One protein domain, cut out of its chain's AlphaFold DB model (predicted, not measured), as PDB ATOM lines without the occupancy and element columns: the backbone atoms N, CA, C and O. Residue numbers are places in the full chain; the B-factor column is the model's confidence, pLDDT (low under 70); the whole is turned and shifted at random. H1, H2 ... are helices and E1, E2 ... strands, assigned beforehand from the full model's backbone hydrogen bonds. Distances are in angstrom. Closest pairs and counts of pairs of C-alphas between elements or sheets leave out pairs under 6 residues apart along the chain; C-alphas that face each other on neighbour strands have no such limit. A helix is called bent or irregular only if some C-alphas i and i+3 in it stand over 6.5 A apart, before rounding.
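What this domain is: This is residues 97 to 240 of the 250 residues of an uncharacterized protein of Knoellia sp. DB2414S (UniProt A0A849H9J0). Four long helices, H1, H2, H3 and the arm H4a, stand side by side in an up-and-down bundle, and a slender two-stranded hairpin, E1 and E2, extends the long axis beyond one end. At the other end the last helix runs on nearly straight from H4a into its short arm H4b. The printed part has 144 residues, with four named helices and two named strands in the order H1, E1, E2, H2, H3, H4; the sheet, E1 - E2, is antiparallel and the class is mostly helix. The whole is loose, with a radius of gyration of the C-alphas of 19.2 A, and a rod in outline, spanning 76 by 22 by 19 A.

Where its parts are: E1 is residues 123 to 129 and E2 residues 135 to 142. H1, residues 97 to 118, begins at C-alpha 97 at (84.423, -92.517, -26.169) and is 31.2 A long. H2, residues 145 to 166, is 30.8 A long, with a kink of 31 degrees near residue 153; it is only just irregular, with C-alphas 157 and 160 6.6 A apart. H3, residues 174 to 202, is 40.2 A long, with a kink of 42 degrees near residue 186; it is neither bent nor irregular, but only just: C-alphas 192 and 195 are 6.4 A apart. H4, residues 205 to 239, was assigned as one helix by its hydrogen bonds but is bent, with C-alphas 228 and 231 6.7 A apart. Its arms are H4a, residues 205 to 228, 34.1 A long, and H4b, residues 231 to 239, ending at C-alpha 239 at (81.245, -89.929, -35.816).

How they stand to each other: In the hairpin of E1 and E2, N 126 and O 138 are within hydrogen-bond range at 2.8 A, as are N 136 and O 128 at 2.9 A. E1 is apart from H2, H3 and both arms of H4. H3 and H4a, a helical hairpin, touch at a shallow tilt of 12 degrees, opposite ways; their closest C-alphas, Gly 198 and Gly 207, are 4.1 A apart. H2 and H3, also a helical hairpin, touch, the closest C-alphas being Ala 159 and Ala 184 at 5.6 A. H1 touches H2, closest at Gly 109 and Val 158, 5.9 A between C-alphas, and H4a, closest at Ala 103 and Phe 227, 7.0 A. H1 touches H4b with residues 99 to 103 alone; the closest C-alphas, Pro 99 and Ile 231, are 5.8 A apart. H2 and H4a are apart. In H1, H4a and H4b every O i to N i+4 pair is within hydrogen-bond range; in H2 14 of 18 are, in H3 21 of 25.

The domain as a whole: The two C-alphas farthest apart, Asp 132 and Ala 240, are 75.9 A apart. The printed part has no cut, and no link is long. Residues 120 to 124 and 138 to 142 have pLDDT under 70; the mean of the printed part is 88.9.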
ATOM      1  N   TRP A  97      84.390 -92.066 -27.566       94.75
ATOM      2  CA  TRP A  97      84.423 -92.517 -26.169       94.75
ATOM      3  C   TRP A  97      84.050 -91.400 -25.185       94.75
ATOM      4  O   TRP A  97      83.531 -91.676 -24.108       94.75
ATOM      5  N   VAL A  98      84.276 -90.136 -25.556       94.94
ATOM      6  CA  VAL A  98      84.105 -88.985 -24.668       94.94
ATOM      7  C   VAL A  98      82.629 -88.776 -24.275       94.94
ATOM      8  O   VAL A  98      82.348 -88.756 -23.075       94.94
ATOM      9  N   PRO A  99      81.654 -88.720 -25.209       94.25
ATOM     10  CA  PRO A  99      80.234 -88.712 -24.851       94.25
ATOM     11  C   PRO A  99      79.781 -89.932 -24.041       94.25
ATOM     12  O   PRO A  99      78.926 -89.782 -23.173       94.25
ATOM     13  N   ILE A 100      80.352 -91.118 -24.289       95.69
ATOM     14  CA  ILE A 100      80.012 -92.347 -23.550       95.69
ATOM     15  C   ILE A 100      80.452 -92.224 -22.090       95.69
ATOM     16  O   ILE A 100      79.654 -92.461 -21.190       95.69
ATOM     17  N   VAL A 101      81.688 -91.786 -21.841       96.81
ATOM     18  CA  VAL A 101      82.196 -91.601 -20.475       96.81
ATOM     19  C   VAL A 101      81.406 -90.523 -19.731       96.81
ATOM     20  O   VAL A 101      81.030 -90.740 -18.583       96.81
ATOM     21  N   VAL A 102      81.076 -89.402 -20.385       96.06
ATOM     22  CA  VAL A 102      80.210 -88.369 -19.784       96.06
ATOM     23  C   VAL A 102      78.838 -88.943 -19.419       96.06
ATOM     24  O   VAL A 102      78.350 -88.702 -18.316       96.06
ATOM     25  N   ALA A 103      78.237 -89.741 -20.304       96.44
ATOM     26  CA  ALA A 103      76.968 -90.416 -20.047       96.44
ATOM     27  C   ALA A 103      77.063 -91.382 -18.851       96.44
ATOM     28  O   ALA A 103      76.195 -91.360 -17.981       96.44
ATOM     29  N   CYS A 104      78.134 -92.175 -18.752       97.56
ATOM     30  CA  CYS A 104      78.365 -93.071 -17.617       97.56
ATOM     31  C   CYS A 104      78.520 -92.309 -16.292       97.56
ATOM     32  O   CYS A 104      77.898 -92.691 -15.303       97.56
ATOM     33  N   ILE A 105      79.297 -91.220 -16.271       97.06
ATOM     34  CA  ILE A 105      79.509 -90.405 -15.063       97.06
ATOM     35  C   ILE A 105      78.194 -89.766 -14.607       97.06
ATOM     36  O   ILE A 105      77.848 -89.843 -13.431       97.06
ATOM     37  N   LEU A 106      77.425 -89.181 -15.532       95.88
ATOM     38  CA  LEU A 106      76.116 -88.601 -15.216       95.88
ATOM     39  C   LEU A 106      75.116 -89.666 -14.750       95.88
ATOM     40  O   LEU A 106      74.354 -89.420 -13.818       95.88
ATOM     41  N   GLY A 107      75.131 -90.851 -15.363       96.19
ATOM     42  CA  GLY A 107      74.253 -91.962 -14.995       96.19
ATOM     43  C   GLY A 107      74.561 -92.500 -13.600       96.19
ATOM     44  O   GLY A 107      73.650 -92.702 -12.802       96.19
ATOM     45  N   LEU A 108      75.845 -92.651 -13.272       96.31
ATOM     46  CA  LEU A 108      76.289 -93.049 -11.937       96.31
ATOM     47  C   LEU A 108      75.996 -91.960 -10.890       96.31
ATOM     48  O   LEU A 108      75.549 -92.264  -9.784       96.31
ATOM     49  N   GLY A 109      76.185 -90.689 -11.254       93.94
ATOM     50  CA  GLY A 109      75.808 -89.537 -10.434       93.94
ATOM     51  C   GLY A 109      74.305 -89.475 -10.144       93.94
ATOM     52  O   GLY A 109      73.903 -89.160  -9.027       93.94
ATOM     53  N   LEU A 110      73.465 -89.827 -11.121       95.06
ATOM     54  CA  LEU A 110      72.020 -89.946 -10.931       95.06
ATOM     55  C   LEU A 110      71.671 -91.133 -10.030       95.06
ATOM     56  O   LEU A 110      70.876 -90.977  -9.109       95.06
ATOM     57  N   LEU A 111      72.270 -92.302 -10.266       94.12
ATOM     58  CA  LEU A 111      72.013 -93.503  -9.469       94.12
ATOM     59  C   LEU A 111      72.337 -93.273  -7.991       94.12
ATOM     60  O   LEU A 111      71.558 -93.644  -7.119       94.12
ATOM     61  N   THR A 112      73.466 -92.626  -7.713       90.69
ATOM     62  CA  THR A 112      73.860 -92.269  -6.347       90.69
ATOM     63  C   THR A 112      72.887 -91.274  -5.710       90.69
ATOM     64  O   THR A 112      72.522 -91.471  -4.557       90.69
ATOM     65  N   LEU A 113      72.377 -90.275  -6.445       89.44
ATOM     66  CA  LEU A 113      71.323 -89.381  -5.932       89.44
ATOM     67  C   LEU A 113      70.019 -90.120  -5.631       89.44
ATOM     68  O   LEU A 113      69.404 -89.874  -4.597       89.44
ATOM     69  N   VAL A 114      69.597 -91.020  -6.520       90.56
ATOM     70  CA  VAL A 114      68.399 -91.847  -6.323       90.56
ATOM     71  C   VAL A 114      68.571 -92.723  -5.083       90.56
ATOM     72  O   VAL A 114      67.666 -92.789  -4.260       90.56
ATOM     73  N   ALA A 115      69.739 -93.348  -4.916       87.75
ATOM     74  CA  ALA A 115      70.049 -94.157  -3.744       87.75
ATOM     75  C   ALA A 115      70.027 -93.332  -2.449       87.75
ATOM     76  O   ALA A 115      69.487 -93.803  -1.457       87.75
ATOM     77  N   VAL A 116      70.539 -92.096  -2.461       83.44
ATOM     78  CA  VAL A 116      70.457 -91.180  -1.309       83.44
ATOM     79  C   VAL A 116      69.009 -90.772  -1.024       83.44
ATOM     80  O   VAL A 116      68.582 -90.789   0.125       83.44
ATOM     81  N   ALA A 117      68.228 -90.446  -2.057       84.06
ATOM     82  CA  ALA A 117      66.829 -90.058  -1.897       84.06
ATOM     83  C   ALA A 117      65.958 -91.214  -1.366       84.06
ATOM     84  O   ALA A 117      65.125 -90.996  -0.489       84.06
ATOM     85  N   LEU A 118      66.161 -92.438  -1.873       83.44
ATOM     86  CA  LEU A 118      65.436 -93.644  -1.451       83.44
ATOM     87  C   LEU A 118      65.930 -94.202  -0.115       83.44
ATOM     88  O   LEU A 118      65.129 -94.703   0.667       83.44
ATOM     89  N   GLY A 119      67.238 -94.120   0.143       75.31
ATOM     90  CA  GLY A 119      67.879 -94.568   1.383       75.31
ATOM     91  C   GLY A 119      67.477 -93.749   2.609       75.31
ATOM     92  O   GLY A 119      67.827 -94.112   3.727       75.31
ATOM     93  N   GLY A 120      66.701 -92.688   2.396       63.28
ATOM     94  CA  GLY A 120      66.148 -91.854   3.439       63.28
ATOM     95  C   GLY A 120      66.948 -90.573   3.551       63.28
ATOM     96  O   GLY A 120      68.081 -90.557   4.026       63.28
ATOM     97  N   LEU A 121      66.308 -89.464   3.192       62.66
ATOM     98  CA  LEU A 121      66.560 -88.219   3.900       62.66
ATOM     99  C   LEU A 121      66.246 -88.520   5.372       62.66
ATOM    100  O   LEU A 121      65.074 -88.604   5.725       62.66
ATOM    101  N   GLY A 122      67.266 -88.843   6.170       56.81
ATOM    102  CA  GLY A 122      67.099 -89.356   7.525       56.81
ATOM    103  C   GLY A 122      66.278 -88.387   8.367       56.81
ATOM    104  O   GLY A 122      66.770 -87.340   8.776       56.81
ATOM    105  N   TYR A 123      65.013 -88.716   8.601       65.19
ATOM    106  CA  TYR A 123      64.230 -88.087   9.650       65.19
ATOM    107  C   TYR A 123      64.289 -88.994  10.871       65.19
ATOM    108  O   TYR A 123      64.027 -90.198  10.787       65.19
ATOM    109  N   SER A 124      64.675 -88.426  12.010       64.69
ATOM    110  CA  SER A 124      64.583 -89.134  13.278       64.69
ATOM    111  C   SER A 124      63.124 -89.117  13.734       64.69
ATOM    112  O   SER A 124      62.470 -88.072  13.798       64.69
ATOM    113  N   THR A 125      62.587 -90.300  14.021       70.19
ATOM    114  CA  THR A 125      61.300 -90.434  14.704       70.19
ATOM    115  C   THR A 125      61.585 -90.715  16.170       70.19
ATOM    116  O   THR A 125      62.197 -91.725  16.512       70.19
ATOM    117  N   GLU A 126      61.174 -89.813  17.055       74.06
ATOM    118  CA  GLU A 126      61.140 -90.090  18.485       74.06
ATOM    119  C   GLU A 126      59.742 -90.589  18.844       74.06
ATOM    120  O   GLU A 126      58.749 -89.862  18.789       74.06
ATOM    121  N   THR A 127      59.637 -91.852  19.233       76.25
ATOM    122  CA  THR A 127      58.447 -92.353  19.926       76.25
ATOM    123  C   THR A 127      58.455 -91.853  21.365       76.25
ATOM    124  O   THR A 127      59.233 -92.337  22.185       76.25
ATOM    125  N   VAL A 128      57.568 -90.912  21.685       78.31
ATOM    126  CA  VAL A 128      57.321 -90.471  23.059       78.31
ATOM    127  C   VAL A 128      56.163 -91.292  23.615       78.31
ATOM    128  O   VAL A 128      55.028 -91.190  23.147       78.31
ATOM    129  N   VAL A 129      56.446 -92.126  24.614       80.50
ATOM    130  CA  VAL A 129      55.406 -92.830  25.373       80.50
ATOM    131  C   VAL A 129      54.916 -91.884  26.463       80.50
ATOM    132  O   VAL A 129      55.675 -91.521  27.361       80.50
ATOM    133  N   SER A 130      53.666 -91.436  26.351       81.56
ATOM    134  CA  SER A 130      53.025 -90.594  27.362       81.56
ATOM    135  C   SER A 130      52.820 -91.370  28.667       81.56
ATOM    136  O   SER A 130      52.682 -92.594  28.652       81.56
ATOM    137  N   SER A 131      52.730 -90.661  29.797       83.06
ATOM    138  CA  SER A 131      52.408 -91.240  31.116       83.06
ATOM    139  C   SER A 131      51.103 -92.037  31.123       83.06
ATOM    140  O   SER A 131      50.944 -92.955  31.921       83.06
ATOM    141  N   ASP A 132      50.200 -91.710  30.201       88.56
ATOM    142  CA  ASP A 132      48.873 -92.315  30.074       88.56
ATOM    143  C   ASP A 132      48.901 -93.601  29.220       88.56
ATOM    144  O   ASP A 132      47.860 -94.175  28.910       88.56
ATOM    145  N   GLY A 133      50.092 -94.045  28.796       85.62
ATOM    146  CA  GLY A 133      50.297 -95.201  27.918       85.62
ATOM    147  C   GLY A 133      50.102 -94.909  26.424       85.62
ATOM    148  O   GLY A 133      50.316 -95.794  25.598       85.62
ATOM    149  N   GLU A 134      49.727 -93.681  26.053       86.62
ATOM    150  CA  GLU A 134      49.564 -93.269  24.655       86.62
ATOM    151  C   GLU A 134      50.939 -93.097  23.982       86.62
ATOM    152  O   GLU A 134      51.756 -92.274  24.402       86.62
ATOM    153  N   VAL A 135      51.208 -93.863  22.923       81.44
ATOM    154  CA  VAL A 135      52.438 -93.740  22.126       81.44
ATOM    155  C   VAL A 135      52.232 -92.653  21.072       81.44
ATOM    156  O   VAL A 135      51.464 -92.845  20.130       81.44
ATOM    157  N   LYS A 136      52.927 -91.517  21.206       78.44
ATOM    158  CA  LYS A 136      52.966 -90.464  20.181       78.44
ATOM    159  C   LYS A 136      54.317 -90.472  19.488       78.44
ATOM    160  O   LYS A 136      55.340 -90.150  20.084       78.44
ATOM    161  N   THR A 137      54.321 -90.812  18.208       72.88
ATOM    162  CA  THR A 137      55.479 -90.633  17.334       72.88
ATOM    163  C   THR A 137      55.610 -89.151  17.009       72.88
ATOM    164  O   THR A 137      54.740 -88.569  16.359       72.88
ATOM    165  N   ARG A 138      56.679 -88.516  17.482       69.94
ATOM    166  CA  ARG A 138      57.050 -87.157  17.102       69.94
ATOM    167  C   ARG A 138      58.228 -87.251  16.143       69.94
ATOM    168  O   ARG A 138      59.256 -87.829  16.466       69.94
ATOM    169  N   VAL A 139      58.076 -86.700  14.948       64.31
ATOM    170  CA  VAL A 139      59.217 -86.484  14.053       64.31
ATOM    171  C   VAL A 139      59.979 -85.301  14.618       64.31
ATOM    172  O   VAL A 139      59.426 -84.197  14.655       64.31
ATOM    173  N   THR A 140      61.185 -85.530  15.130       61.06
ATOM    174  CA  THR A 140      61.861 -84.491  15.914       61.06
ATOM    175  C   THR A 140      62.793 -83.648  15.052       61.06
ATOM    176  O   THR A 140      62.841 -82.443  15.278       61.06
ATOM    177  N   GLU A 141      63.415 -84.179  13.990       67.44
ATOM    178  CA  GLU A 141      64.180 -83.326  13.067       67.44
ATOM    179  C   GLU A 141      64.488 -83.972  11.707       67.44
ATOM    180  O   GLU A 141      64.719 -85.176  11.593       67.44
ATOM    181  N   PHE A 142      64.500 -83.138  10.660       69.44
ATOM    182  CA  PHE A 142      65.062 -83.474   9.352       69.44
ATOM    183  C   PHE A 142      66.572 -83.230   9.409       69.44
ATOM    184  O   PHE A 142      67.008 -82.074   9.421       69.44
ATOM    185  N   ASP A 143      67.371 -84.296   9.453       73.12
ATOM    186  CA  ASP A 143      68.822 -84.167   9.537       73.12
ATOM    187  C   ASP A 143      69.426 -83.920   8.145       73.12
ATOM    188  O   ASP A 143      69.687 -84.826   7.349       73.12
ATOM    189  N   SER A 144      69.650 -82.642   7.839       70.44
ATOM    190  CA  SER A 144      70.261 -82.208   6.577       70.44
ATOM    191  C   SER A 144      71.779 -82.442   6.499       70.44
ATOM    192  O   SER A 144      72.377 -82.191   5.445       70.44
ATOM    193  N   THR A 145      72.425 -82.941   7.562       75.69
ATOM    194  CA  THR A 145      73.887 -83.121   7.585       75.69
ATOM    195  C   THR A 145      74.371 -84.104   6.523       75.69
ATOM    196  O   THR A 145      75.380 -83.839   5.867       75.69
ATOM    197  N   MET A 146      73.621 -85.178   6.251       72.88
ATOM    198  CA  MET A 146      73.963 -86.124   5.180       72.88
ATOM    199  C   MET A 146      74.042 -85.453   3.806       72.88
ATOM    200  O   MET A 146      74.920 -85.773   3.005       72.88
ATOM    201  N   VAL A 147      73.173 -84.474   3.543       75.31
ATOM    202  CA  VAL A 147      73.174 -83.736   2.273       75.31
ATOM    203  C   VAL A 147      74.388 -82.812   2.177       75.31
ATOM    204  O   VAL A 147      75.001 -82.709   1.112       75.31
ATOM    205  N   LEU A 148      74.790 -82.194   3.292       79.44
ATOM    206  CA  LEU A 148      76.005 -81.378   3.356       79.44
ATOM    207  C   LEU A 148      77.270 -82.207   3.091       79.44
ATOM    208  O   LEU A 148      78.158 -81.729   2.387       79.44
ATOM    209  N   PHE A 149      77.337 -83.449   3.580       81.25
ATOM    210  CA  PHE A 149      78.451 -84.361   3.289       81.25
ATOM    211  C   PHE A 149      78.427 -84.901   1.852       81.25
ATOM    212  O   PHE A 149      79.485 -85.056   1.237       81.25
ATOM    213  N   ALA A 150      77.241 -85.144   1.289       82.00
ATOM    214  CA  ALA A 150      77.098 -85.605  -0.092       82.00
ATOM    215  C   ALA A 150      77.522 -84.537  -1.116       82.00
ATOM    216  O   ALA A 150      77.994 -84.875  -2.200       82.00
ATOM    217  N   LEU A 151      77.400 -83.251  -0.777       84.19
ATOM    218  CA  LEU A 151      77.658 -82.131  -1.683       84.19
ATOM    219  C   LEU A 151      79.100 -82.085  -2.236       84.19
ATOM    220  O   LEU A 151      79.253 -82.131  -3.461       84.19
ATOM    221  N   PRO A 152      80.171 -82.036  -1.417       89.50
ATOM    222  CA  PRO A 152      81.541 -82.040  -1.932       89.50
ATOM    223  C   PRO A 152      81.873 -83.335  -2.679       89.50
ATOM    224  O   PRO A 152      82.549 -83.287  -3.707       89.50
ATOM    225  N   TRP A 153      81.350 -84.475  -2.216       88.50
ATOM    226  CA  TRP A 153      81.527 -85.763  -2.885       88.50
ATOM    227  C   TRP A 153      80.928 -85.761  -4.297       88.50
ATOM    228  O   TRP A 153      81.611 -86.127  -5.256       88.50
ATOM    229  N   HIS A 154      79.689 -85.290  -4.462       88.62
ATOM    230  CA  HIS A 154      79.022 -85.224  -5.768       88.62
ATOM    231  C   HIS A 154      79.675 -84.222  -6.713       88.62
ATOM    232  O   HIS A 154      79.838 -84.501  -7.903       88.62
ATOM    233  N   LEU A 155      80.078 -83.056  -6.205       92.19
ATOM    234  CA  LEU A 155      80.791 -82.072  -7.018       92.19
ATOM    235  C   LEU A 155      82.127 -82.632  -7.521       92.19
ATOM    236  O   LEU A 155      82.463 -82.457  -8.695       92.19
ATOM    237  N   PHE A 156      82.858 -83.346  -6.665       93.94
ATOM    238  CA  PHE A 156      84.152 -83.922  -7.014       93.94
ATOM    239  C   PHE A 156      84.042 -85.124  -7.961       93.94
ATOM    240  O   PHE A 156      84.817 -85.226  -8.906       93.94
ATOM    241  N   THR A 157      83.081 -86.025  -7.744       93.25
ATOM    242  CA  THR A 157      82.962 -87.273  -8.522       93.25
ATOM    243  C   THR A 157      82.155 -87.126  -9.809       93.25
ATOM    244  O   THR A 157      82.355 -87.905 -10.741       93.25
ATOM    245  N   VAL A 158      81.277 -86.121  -9.897       94.69
ATOM    246  CA  VAL A 158      80.395 -85.920 -11.056       94.69
ATOM    247  C   VAL A 158      80.707 -84.607 -11.765       94.69
ATOM    248  O   VAL A 158      81.103 -84.619 -12.931       94.69
ATOM    249  N   ALA A 159      80.553 -83.466 -11.085       93.38
ATOM    250  CA  ALA A 159      80.609 -82.158 -11.745       93.38
ATOM    251  C   ALA A 159      81.995 -81.860 -12.337       93.38
ATOM    252  O   ALA A 159      82.099 -81.420 -13.484       93.38
ATOM    253  N   LEU A 160      83.059 -82.132 -11.575       95.00
ATOM    254  CA  LEU A 160      84.431 -81.835 -11.983       95.00
ATOM    255  C   LEU A 160      84.902 -82.712 -13.163       95.00
ATOM    256  O   LEU A 160      85.372 -82.140 -14.148       95.00
ATOM    257  N   PRO A 161      84.711 -84.047 -13.169       96.12
ATOM    258  CA  PRO A 161      85.023 -84.885 -14.328       96.12
ATOM    259  C   PRO A 161      84.203 -84.530 -15.571       96.12
ATOM    260  O   PRO A 161      84.748 -84.462 -16.675       96.12
ATOM    261  N   VAL A 162      82.906 -84.239 -15.407       96.25
ATOM    262  CA  VAL A 162      82.058 -83.789 -16.521       96.25
ATOM    263  C   VAL A 162      82.579 -82.469 -17.086       96.25
ATOM    264  O   VAL A 162      82.718 -82.351 -18.302       96.25
ATOM    265  N   ALA A 163      82.928 -81.492 -16.247       96.00
ATOM    266  CA  ALA A 163      83.509 -80.229 -16.698       96.00
ATOM    267  C   ALA A 163      84.858 -80.442 -17.409       96.00
ATOM    268  O   ALA A 163      85.064 -79.915 -18.503       96.00
ATOM    269  N   ALA A 164      85.738 -81.270 -16.842       95.94
ATOM    270  CA  ALA A 164      87.049 -81.577 -17.411       95.94
ATOM    271  C   ALA A 164      86.961 -82.224 -18.804       95.94
ATOM    272  O   ALA A 164      87.794 -81.944 -19.662       95.94
ATOM    273  N   LEU A 165      85.939 -83.048 -19.056       95.00
ATOM    274  CA  LEU A 165      85.717 -83.663 -20.367       95.00
ATOM    275  C   LEU A 165      84.998 -82.716 -21.337       95.00
ATOM    276  O   LEU A 165      85.357 -82.649 -22.512       95.00
ATOM    277  N   THR A 166      83.996 -81.975 -20.859       94.38
ATOM    278  CA  THR A 166      83.094 -81.177 -21.709       94.38
ATOM    279  C   THR A 166      83.635 -79.811 -22.109       94.38
ATOM    280  O   THR A 166      83.389 -79.366 -23.232       94.38
ATOM    281  N   VAL A 167      84.391 -79.143 -21.239       95.62
ATOM    282  CA  VAL A 167      84.942 -77.802 -21.497       95.62
ATOM    283  C   VAL A 167      85.942 -77.779 -22.661       95.62
ATOM    284  O   VAL A 167      85.743 -76.957 -23.561       95.62
ATOM    285  N   PRO A 168      86.974 -78.645 -22.706       94.69
ATOM    286  CA  PRO A 168      87.957 -78.627 -23.792       94.69
ATOM    287  C   PRO A 168      87.438 -79.247 -25.094       94.69
ATOM    288  O   PRO A 168      88.054 -79.082 -26.145       94.69
ATOM    289  N   SER A 169      86.324 -79.977 -25.057       93.25
ATOM    290  CA  SER A 169      85.874 -80.728 -26.221       93.25
ATOM    291  C   SER A 169      85.041 -79.895 -27.195       93.25
ATOM    292  O   SER A 169      84.074 -79.240 -26.795       93.25
ATOM    293  N   PRO A 170      85.327 -79.977 -28.506       93.06
ATOM    294  CA  PRO A 170      84.524 -79.323 -29.532       93.06
ATOM    295  C   PRO A 170      83.187 -80.037 -29.795       93.06
ATOM    296  O   PRO A 170      82.361 -79.516 -30.541       93.06
ATOM    297  N   LEU A 171      82.944 -81.210 -29.193       92.81
ATOM    298  CA  LEU A 171      81.746 -82.026 -29.434       92.81
ATOM    299  C   LEU A 171      80.456 -81.416 -28.880       92.81
ATOM    300  O   LEU A 171      79.366 -81.885 -29.220       92.81
ATOM    301  N   TRP A 172      80.566 -80.396 -28.033       95.38
ATOM    302  CA  TRP A 172      79.425 -79.769 -27.381       95.38
ATOM    303  C   TRP A 172      79.403 -78.271 -27.613       95.38
ATOM    304  O   TRP A 172      80.421 -77.582 -27.514       95.38
ATOM    305  N   THR A 173      78.208 -77.762 -27.864       96.25
ATOM    306  CA  THR A 173      77.897 -76.335 -27.878       96.25
ATOM    307  C   THR A 173      78.016 -75.744 -26.471       96.25
ATOM    308  O   THR A 173      77.897 -76.448 -25.467       96.25
ATOM    309  N   ARG A 174      78.189 -74.419 -26.376       96.69
ATOM    310  CA  ARG A 174      78.259 -73.714 -25.084       96.69
ATOM    311  C   ARG A 174      77.042 -74.001 -24.195       96.69
ATOM    312  O   ARG A 174      77.197 -74.186 -22.994       96.69
ATOM    313  N   ALA A 175      75.850 -74.079 -24.788       96.62
ATOM    314  CA  ALA A 175      74.615 -74.341 -24.056       96.62
ATOM    315  C   ALA A 175      74.553 -75.774 -23.493       96.62
ATOM    316  O   ALA A 175      74.149 -75.953 -22.349       96.62
ATOM    317  N   GLU A 176      74.982 -76.784 -24.259       96.44
ATOM    318  CA  GLU A 176      75.053 -78.181 -23.794       96.44
ATOM    319  C   GLU A 176      76.046 -78.332 -22.634       96.44
ATOM    320  O   GLU A 176      75.713 -78.952 -21.626       96.44
ATOM    321  N   ARG A 177      77.221 -77.692 -22.725       96.06
ATOM    322  CA  ARG A 177      78.228 -77.709 -21.649       96.06
ATOM    323  C   ARG A 177      77.677 -77.130 -20.352       96.06
ATOM    324  O   ARG A 177      77.786 -77.760 -19.306       96.06
ATOM    325  N   ILE A 178      77.051 -75.951 -20.429       96.56
ATOM    326  CA  ILE A 178      76.464 -75.299 -19.253       96.56
ATOM    327  C   ILE A 178      75.408 -76.204 -18.621       96.56
ATOM    328  O   ILE A 178      75.437 -76.385 -17.409       96.56
ATOM    329  N   ARG A 179      74.520 -76.820 -19.413       96.56
ATOM    330  CA  ARG A 179      73.503 -77.740 -18.880       96.56
ATOM    331  C   ARG A 179      74.118 -78.952 -18.184       96.56
ATOM    332  O   ARG A 179      73.742 -79.240 -17.054       96.56
ATOM    333  N   MET A 180      75.071 -79.633 -18.825       95.56
ATOM    334  CA  MET A 180      75.717 -80.823 -18.253       95.56
ATOM    335  C   MET A 180      76.448 -80.509 -16.945       95.56
ATOM    336  O   MET A 180      76.339 -81.268 -15.987       95.56
ATOM    337  N   ILE A 181      77.150 -79.373 -16.888       95.31
ATOM    338  CA  ILE A 181      77.875 -78.941 -15.688       95.31
ATOM    339  C   ILE A 181      76.899 -78.487 -14.594       95.31
ATOM    340  O   ILE A 181      77.115 -78.794 -13.426       95.31
ATOM    341  N   ALA A 182      75.816 -77.790 -14.953       95.25
ATOM    342  CA  ALA A 182      74.853 -77.248 -13.994       95.25
ATOM    343  C   ALA A 182      73.935 -78.309 -13.370       95.25
ATOM    344  O   ALA A 182      73.452 -78.100 -12.259       95.25
ATOM    345  N   VAL A 183      73.699 -79.448 -14.034       94.25
ATOM    346  CA  VAL A 183      72.811 -80.497 -13.505       94.25
ATOM    347  C   VAL A 183      73.298 -81.057 -12.168       94.25
ATOM    348  O   VAL A 183      72.483 -81.257 -11.271       94.25
ATOM    349  N   ALA A 184      74.604 -81.260 -11.989       91.81
ATOM    350  CA  ALA A 184      75.144 -81.790 -10.738       91.81
ATOM    351  C   ALA A 184      74.874 -80.868  -9.523       91.81
ATOM    352  O   ALA A 184      74.213 -81.316  -8.588       91.81
ATOM    353  N   PRO A 185      75.274 -79.580  -9.503       93.38
ATOM    354  CA  PRO A 185      74.951 -78.699  -8.382       93.38
ATOM    355  C   PRO A 185      73.447 -78.416  -8.259       93.38
ATOM    356  O   PRO A 185      72.934 -78.346  -7.146       93.38
ATOM    357  N   LEU A 186      72.712 -78.287  -9.372       94.75
ATOM    358  CA  LEU A 186      71.276 -77.999  -9.315       94.75
ATOM    359  C   LEU A 186      70.478 -79.171  -8.731       94.75
ATOM    360  O   LEU A 186      69.560 -78.953  -7.949       94.75
ATOM    361  N   SER A 187      70.840 -80.409  -9.069       93.38
ATOM    362  CA  SER A 187      70.197 -81.600  -8.501       93.38
ATOM    363  C   SER A 187      70.397 -81.702  -6.988       93.38
ATOM    364  O   SER A 187      69.444 -82.001  -6.273       93.38
ATOM    365  N   LEU A 188      71.585 -81.352  -6.484       90.38
ATOM    366  CA  LEU A 188      71.853 -81.262  -5.048       90.38
ATOM    367  C   LEU A 188      70.992 -80.190  -4.372       90.38
ATOM    368  O   LEU A 188      70.378 -80.461  -3.344       90.38
ATOM    369  N   VAL A 189      70.892 -78.998  -4.969       91.69
ATOM    370  CA  VAL A 189      70.027 -77.921  -4.457       91.69
ATOM    371  C   VAL A 189      68.565 -78.359  -4.422       91.69
ATOM    372  O   VAL A 189      67.874 -78.082  -3.447       91.69
ATOM    373  N   LEU A 190      68.086 -79.067  -5.446       93.19
ATOM    374  CA  LEU A 190      66.714 -79.570  -5.483       93.19
ATOM    375  C   LEU A 190      66.476 -80.640  -4.411       93.19
ATOM    376  O   LEU A 190      65.486 -80.552  -3.685       93.19
ATOM    377  N   ILE A 191      67.369 -81.626  -4.285       90.00
ATOM    378  CA  ILE A 191      67.254 -82.704  -3.285       90.00
ATOM    379  C   ILE A 191      67.340 -82.163  -1.857       90.00
ATOM    380  O   ILE A 191      66.615 -82.641  -0.994       90.00
ATOM    381  N   ALA A 192      68.174 -81.155  -1.601       88.38
ATOM    382  CA  ALA A 192      68.263 -80.520  -0.289       88.38
ATOM    383  C   ALA A 192      67.065 -79.596  -0.012       88.38
ATOM    384  O   ALA A 192      66.465 -79.611   1.061       88.38
ATOM    385  N   GLY A 193      66.746 -78.750  -0.992       90.38
ATOM    386  CA  GLY A 193      65.912 -77.572  -0.805       90.38
ATOM    387  C   GLY A 193      64.422 -77.874  -0.796       90.38
ATOM    388  O   GLY A 193      63.720 -77.392   0.089       90.38
ATOM    389  N   LEU A 194      63.913 -78.662  -1.748       93.69
ATOM    390  CA  LEU A 194      62.463 -78.876  -1.839       93.69
ATOM    391  C   LEU A 194      61.887 -79.676  -0.661       93.69
ATOM    392  O   LEU A 194      60.832 -79.269  -0.174       93.69
ATOM    393  N   PRO A 195      62.536 -80.736  -0.137       90.31
ATOM    394  CA  PRO A 195      62.069 -81.386   1.089       90.31
ATOM    395  C   PRO A 195      62.049 -80.432   2.286       90.31
ATOM    396  O   PRO A 195      61.063 -80.392   3.023       90.31
ATOM    397  N   ALA A 196      63.089 -79.605   2.442       88.06
ATOM    398  CA  ALA A 196      63.168 -78.613   3.514       88.06
ATOM    399  C   ALA A 196      62.058 -77.551   3.402       88.06
ATOM    400  O   ALA A 196      61.419 -77.211   4.398       88.06
ATOM    401  N   ILE A 197      61.774 -77.069   2.188       92.81
ATOM    402  CA  ILE A 197      60.663 -76.144   1.916       92.81
ATOM    403  C   ILE A 197      59.316 -76.819   2.214       92.81
ATOM    404  O   ILE A 197      58.466 -76.229   2.882       92.81
ATOM    405  N   GLY A 198      59.122 -78.063   1.773       92.25
ATOM    406  CA  GLY A 198      57.903 -78.827   2.032       92.25
ATOM    407  C   GLY A 198      57.647 -79.043   3.527       92.25
ATOM    408  O   GLY A 198      56.512 -78.883   3.994       92.25
ATOM    409  N   TYR A 199      58.702 -79.320   4.299       89.06
ATOM    410  CA  TYR A 199      58.630 -79.372   5.759       89.06
ATOM    411  C   TYR A 199      58.276 -78.017   6.371       89.06
ATOM    412  O   TYR A 199      57.385 -77.937   7.214       89.06
ATOM    413  N   ALA A 200      58.932 -76.937   5.934       89.62
ATOM    414  CA  ALA A 200      58.692 -75.599   6.466       89.62
ATOM    415  C   ALA A 200      57.232 -75.148   6.284       89.62
ATOM    416  O   ALA A 200      56.678 -74.502   7.176       89.62
ATOM    417  N   ILE A 201      56.610 -75.525   5.160       94.19
ATOM    418  CA  ILE A 201      55.217 -75.193   4.830       94.19
ATOM    419  C   ILE A 201      54.232 -76.057   5.618       94.19
ATOM    420  O   ILE A 201      53.303 -75.533   6.228       94.19
ATOM    421  N   THR A 202      54.399 -77.379   5.583       92.19
ATOM    422  CA  THR A 202      53.373 -78.301   6.100       92.19
ATOM    423  C   THR A 202      53.575 -78.674   7.561       92.19
ATOM    424  O   THR A 202      52.622 -79.099   8.203       92.19
ATOM    425  N   ARG A 203      54.807 -78.558   8.079       85.94
ATOM    426  CA  ARG A 203      55.238 -79.096   9.383       85.94
ATOM    427  C   ARG A 203      54.927 -80.590   9.554       85.94
ATOM    428  O   ARG A 203      54.753 -81.059  10.673       85.94
ATOM    429  N   THR A 204      54.853 -81.334   8.448       84.88
ATOM    430  CA  THR A 204      54.543 -82.773   8.425       84.88
ATOM    431  C   THR A 204      55.491 -83.535   7.500       84.88
ATOM    432  O   THR A 204      56.125 -82.955   6.615       84.88
ATOM    433  N   GLU A 205      55.530 -84.858   7.662       82.88
ATOM    434  CA  GLU A 205      56.250 -85.786   6.778       82.88
ATOM    435  C   GLU A 205      55.758 -85.718   5.329       82.88
ATOM    436  O   GLU A 205      56.534 -85.881   4.388       82.88
ATOM    437  N   ILE A 206      54.464 -85.438   5.137       88.06
ATOM    438  CA  ILE A 206      53.856 -85.350   3.808       88.06
ATOM    439  C   ILE A 206      54.564 -84.272   2.983       88.06
ATOM    440  O   ILE A 206      54.891 -84.516   1.823       88.06
ATOM    441  N   GLY A 207      54.869 -83.111   3.570       89.31
ATOM    442  CA  GLY A 207      55.584 -82.051   2.858       89.31
ATOM    443  C   GLY A 207      57.013 -82.431   2.475       89.31
ATOM    444  O   GLY A 207      57.428 -82.135   1.356       89.31
ATOM    445  N   ILE A 208      57.741 -83.125   3.359       87.12
ATOM    446  CA  ILE A 208      59.091 -83.643   3.069       87.12
ATOM    447  C   ILE A 208      59.031 -84.592   1.872       87.12
ATOM    448  O   ILE A 208      59.757 -84.404   0.894       87.12
ATOM    449  N   ASN A 209      58.124 -85.571   1.930       87.19
ATOM    450  CA  ASN A 209      57.973 -86.588   0.895       87.19
ATOM    451  C   ASN A 209      57.574 -85.968  -0.446       87.19
ATOM    452  O   ASN A 209      58.197 -86.259  -1.465       87.19
ATOM    453  N   VAL A 210      56.581 -85.075  -0.460       91.94
ATOM    454  CA  VAL A 210      56.165 -84.369  -1.683       91.94
ATOM    455  C   VAL A 210      57.328 -83.561  -2.265       91.94
ATOM    456  O   VAL A 210      57.588 -83.655  -3.463       91.94
ATOM    457  N   GLY A 211      58.069 -82.829  -1.428       91.81
ATOM    458  CA  GLY A 211      59.259 -82.093  -1.855       91.81
ATOM    459  C   GLY A 211      60.307 -83.003  -2.498       91.81
ATOM    460  O   GLY A 211      60.784 -82.703  -3.590       91.81
ATOM    461  N   ALA A 212      60.607 -84.147  -1.875       90.12
ATOM    462  CA  ALA A 212      61.582 -85.117  -2.375       90.12
ATOM    463  C   ALA A 212      61.160 -85.744  -3.711       90.12
ATOM    464  O   ALA A 212      61.967 -85.817  -4.642       90.12
ATOM    465  N   TRP A 213      59.892 -86.147  -3.839       92.19
ATOM    466  CA  TRP A 213      59.357 -86.705  -5.083       92.19
ATOM    467  C   TRP A 213      59.383 -85.692  -6.228       92.19
ATOM    468  O   TRP A 213      59.732 -86.057  -7.354       92.19
ATOM    469  N   ILE A 214      59.081 -84.419  -5.954       95.88
ATOM    470  CA  ILE A 214      59.183 -83.348  -6.956       95.88
ATOM    471  C   ILE A 214      60.643 -83.151  -7.379       95.88
ATOM    472  O   ILE A 214      60.915 -83.112  -8.582       95.88
ATOM    473  N   SER A 215      61.591 -83.081  -6.435       94.25
ATOM    474  CA  SER A 215      63.025 -82.995  -6.760       94.25
ATOM    475  C   SER A 215      63.453 -84.129  -7.672       94.25
ATOM    476  O   SER A 215      64.070 -83.894  -8.712       94.25
ATOM    477  N   LEU A 216      63.093 -85.358  -7.300       93.56
ATOM    478  CA  LEU A 216      63.456 -86.555  -8.038       93.56
ATOM    479  C   LEU A 216      62.879 -86.529  -9.456       93.56
ATOM    480  O   LEU A 216      63.609 -86.773 -10.415       93.56
ATOM    481  N   ALA A 217      61.603 -86.168  -9.605       95.75
ATOM    482  CA  ALA A 217      60.960 -86.053 -10.909       95.75
ATOM    483  C   ALA A 217      61.673 -85.030 -11.808       95.75
ATOM    484  O   ALA A 217      61.993 -85.337 -12.956       95.75
ATOM    485  N   VAL A 218      61.988 -83.840 -11.283       97.19
ATOM    486  CA  VAL A 218      62.697 -82.791 -12.037       97.19
ATOM    487  C   VAL A 218      64.089 -83.259 -12.469       97.19
ATOM    488  O   VAL A 218      64.480 -83.058 -13.621       97.19
ATOM    489  N   ILE A 219      64.826 -83.920 -11.575       95.94
ATOM    490  CA  ILE A 219      66.170 -84.439 -11.860       95.94
ATOM    491  C   ILE A 219      66.119 -85.542 -12.922       95.94
ATOM    492  O   ILE A 219      66.918 -85.518 -13.860       95.94
ATOM    493  N   ILE A 220      65.167 -86.473 -12.820       95.62
ATOM    494  CA  ILE A 220      64.981 -87.543 -13.808       95.62
ATOM    495  C   ILE A 220      64.632 -86.952 -15.173       95.62
ATOM    496  O   ILE A 220      65.228 -87.350 -16.171       95.62
ATOM    497  N   ILE A 221      63.727 -85.972 -15.237       97.06
ATOM    498  CA  ILE A 221      63.367 -85.301 -16.496       97.06
ATOM    499  C   ILE A 221      64.597 -84.631 -17.122       97.06
ATOM    500  O   ILE A 221      64.856 -84.807 -18.316       97.06
ATOM    501  N   ALA A 222      65.389 -83.904 -16.327       96.19
ATOM    502  CA  ALA A 222      66.619 -83.272 -16.802       96.19
ATOM    503  C   ALA A 222      67.635 -84.308 -17.315       96.19
ATOM    504  O   ALA A 222      68.229 -84.115 -18.378       96.19
ATOM    505  N   ALA A 223      67.796 -85.426 -16.603       94.94
ATOM    506  CA  ALA A 223      68.666 -86.516 -17.022       94.94
ATOM    507  C   ALA A 223      68.184 -87.136 -18.340       94.94
ATOM    508  O   ALA A 223      68.945 -87.163 -19.307       94.94
ATOM    509  N   VAL A 224      66.919 -87.559 -18.425       96.62
ATOM    510  CA  VAL A 224      66.318 -88.132 -19.644       96.62
ATOM    511  C   VAL A 224      66.503 -87.195 -20.833       96.62
ATOM    512  O   VAL A 224      66.848 -87.647 -21.925       96.62
ATOM    513  N   TRP A 225      66.352 -85.885 -20.631       96.94
ATOM    514  CA  TRP A 225      66.589 -84.912 -21.690       96.94
ATOM    515  C   TRP A 225      68.052 -84.890 -22.154       96.94
ATOM    516  O   TRP A 225      68.309 -84.960 -23.359       96.94
ATOM    517  N   ILE A 226      69.019 -84.854 -21.233       95.94
ATOM    518  CA  ILE A 226      70.453 -84.891 -21.569       95.94
ATOM    519  C   ILE A 226      70.818 -86.195 -22.293       95.94
ATOM    520  O   ILE A 226      71.471 -86.151 -23.342       95.94
ATOM    521  N   PHE A 227      70.363 -87.342 -21.784       95.88
ATOM    522  CA  PHE A 227      70.625 -88.657 -22.378       95.88
ATOM    523  C   PHE A 227      69.942 -88.842 -23.735       95.88
ATOM    524  O   PHE A 227      70.532 -89.431 -24.635       95.88
ATOM    525  N   GLY A 228      68.724 -88.332 -23.908       96.38
ATOM    526  CA  GLY A 228      67.967 -88.474 -25.153       96.38
ATOM    527  C   GLY A 228      68.395 -87.496 -26.247       96.38
ATOM    528  O   GLY A 228      68.282 -87.803 -27.434       96.38
ATOM    529  N   ARG A 229      68.902 -86.314 -25.874       97.06
ATOM    530  CA  ARG A 229      69.203 -85.238 -26.828       97.06
ATOM    531  C   ARG A 229      70.691 -84.956 -26.971       97.06
ATOM    532  O   ARG A 229      71.215 -85.024 -28.085       97.06
ATOM    533  N   ASP A 230      71.356 -84.616 -25.873       95.12
ATOM    534  CA  ASP A 230      72.688 -84.011 -25.916       95.12
ATOM    535  C   ASP A 230      73.785 -85.077 -26.118       95.12
ATOM    536  O   ASP A 230      74.712 -84.864 -26.907       95.12
ATOM    537  N   ILE A 231      73.655 -86.258 -25.495       95.56
ATOM    538  CA  ILE A 231      74.601 -87.375 -25.688       95.56
ATOM    539  C   ILE A 231      74.578 -87.901 -27.139       95.56
ATOM    540  O   ILE A 231      75.646 -87.945 -27.762       95.56
ATOM    541  N   PRO A 232      73.418 -88.212 -27.758       97.00
ATOM    542  CA  PRO A 232      73.369 -88.639 -29.154       97.00
ATOM    543  C   PRO A 232      73.851 -87.555 -30.121       97.00
ATOM    544  O   PRO A 232      74.454 -87.873 -31.145       97.00
ATOM    545  N   ALA A 233      73.622 -86.272 -29.813       95.19
ATOM    546  CA  ALA A 233      74.158 -85.171 -30.612       95.19
ATOM    547  C   ALA A 233      75.694 -85.126 -30.566       95.19
ATOM    548  O   ALA A 233      76.330 -84.986 -31.613       95.19
ATOM    549  N   GLY A 234      76.292 -85.309 -29.384       93.12
ATOM    550  CA  GLY A 234      77.742 -85.439 -29.222       93.12
ATOM    551  C   GLY A 234      78.316 -86.634 -29.988       93.12
ATOM    552  O   GLY A 234      79.308 -86.480 -30.699       93.12
ATOM    553  N   LEU A 235      77.658 -87.797 -29.919       95.31
ATOM    554  CA  LEU A 235      78.063 -89.000 -30.656       95.31
ATOM    555  C   LEU A 235      78.012 -88.792 -32.174       95.31
ATOM    556  O   LEU A 235      78.991 -89.075 -32.859       95.31
ATOM    557  N   ARG A 236      76.922 -88.217 -32.702       95.94
ATOM    558  CA  ARG A 236      76.814 -87.891 -34.135       95.94
ATOM    559  C   ARG A 236      77.932 -86.953 -34.594       95.94
ATOM    560  O   ARG A 236      78.487 -87.163 -35.667       95.94
ATOM    561  N   ARG A 237      78.295 -85.954 -33.779       93.56
ATOM    562  CA  ARG A 237      79.406 -85.031 -34.073       93.56
ATOM    563  C   ARG A 237      80.775 -85.713 -34.014       93.56
ATOM    564  O   ARG A 237      81.636 -85.383 -34.819       93.56
ATOM    565  N   ALA A 238      80.966 -86.675 -33.113       92.81
ATOM    566  CA  ALA A 238      82.206 -87.446 -33.021       92.81
ATOM    567  C   ALA A 238      82.380 -88.435 -34.190       92.81
ATOM    568  O   ALA A 238      83.506 -88.695 -34.619       92.81
ATOM    569  N   SER A 239      81.271 -88.981 -34.697       92.38
ATOM    570  CA  SER A 239      81.245 -89.929 -35.816       92.38
ATOM    571  C   SER A 239      81.228 -89.264 -37.194       92.38
ATOM    572  O   SER A 239      81.505 -89.938 -38.183       92.38
ATOM    573  N   ALA A 240      80.906 -87.969 -37.281       90.19
ATOM    574  CA  ALA A 240      80.877 -87.258 -38.552       90.19
ATOM    575  C   ALA A 240      82.273 -87.285 -39.207       90.19
ATOM    576  O   ALA A 240      83.261 -86.917 -38.558       90.19
TER     577      ALA A 240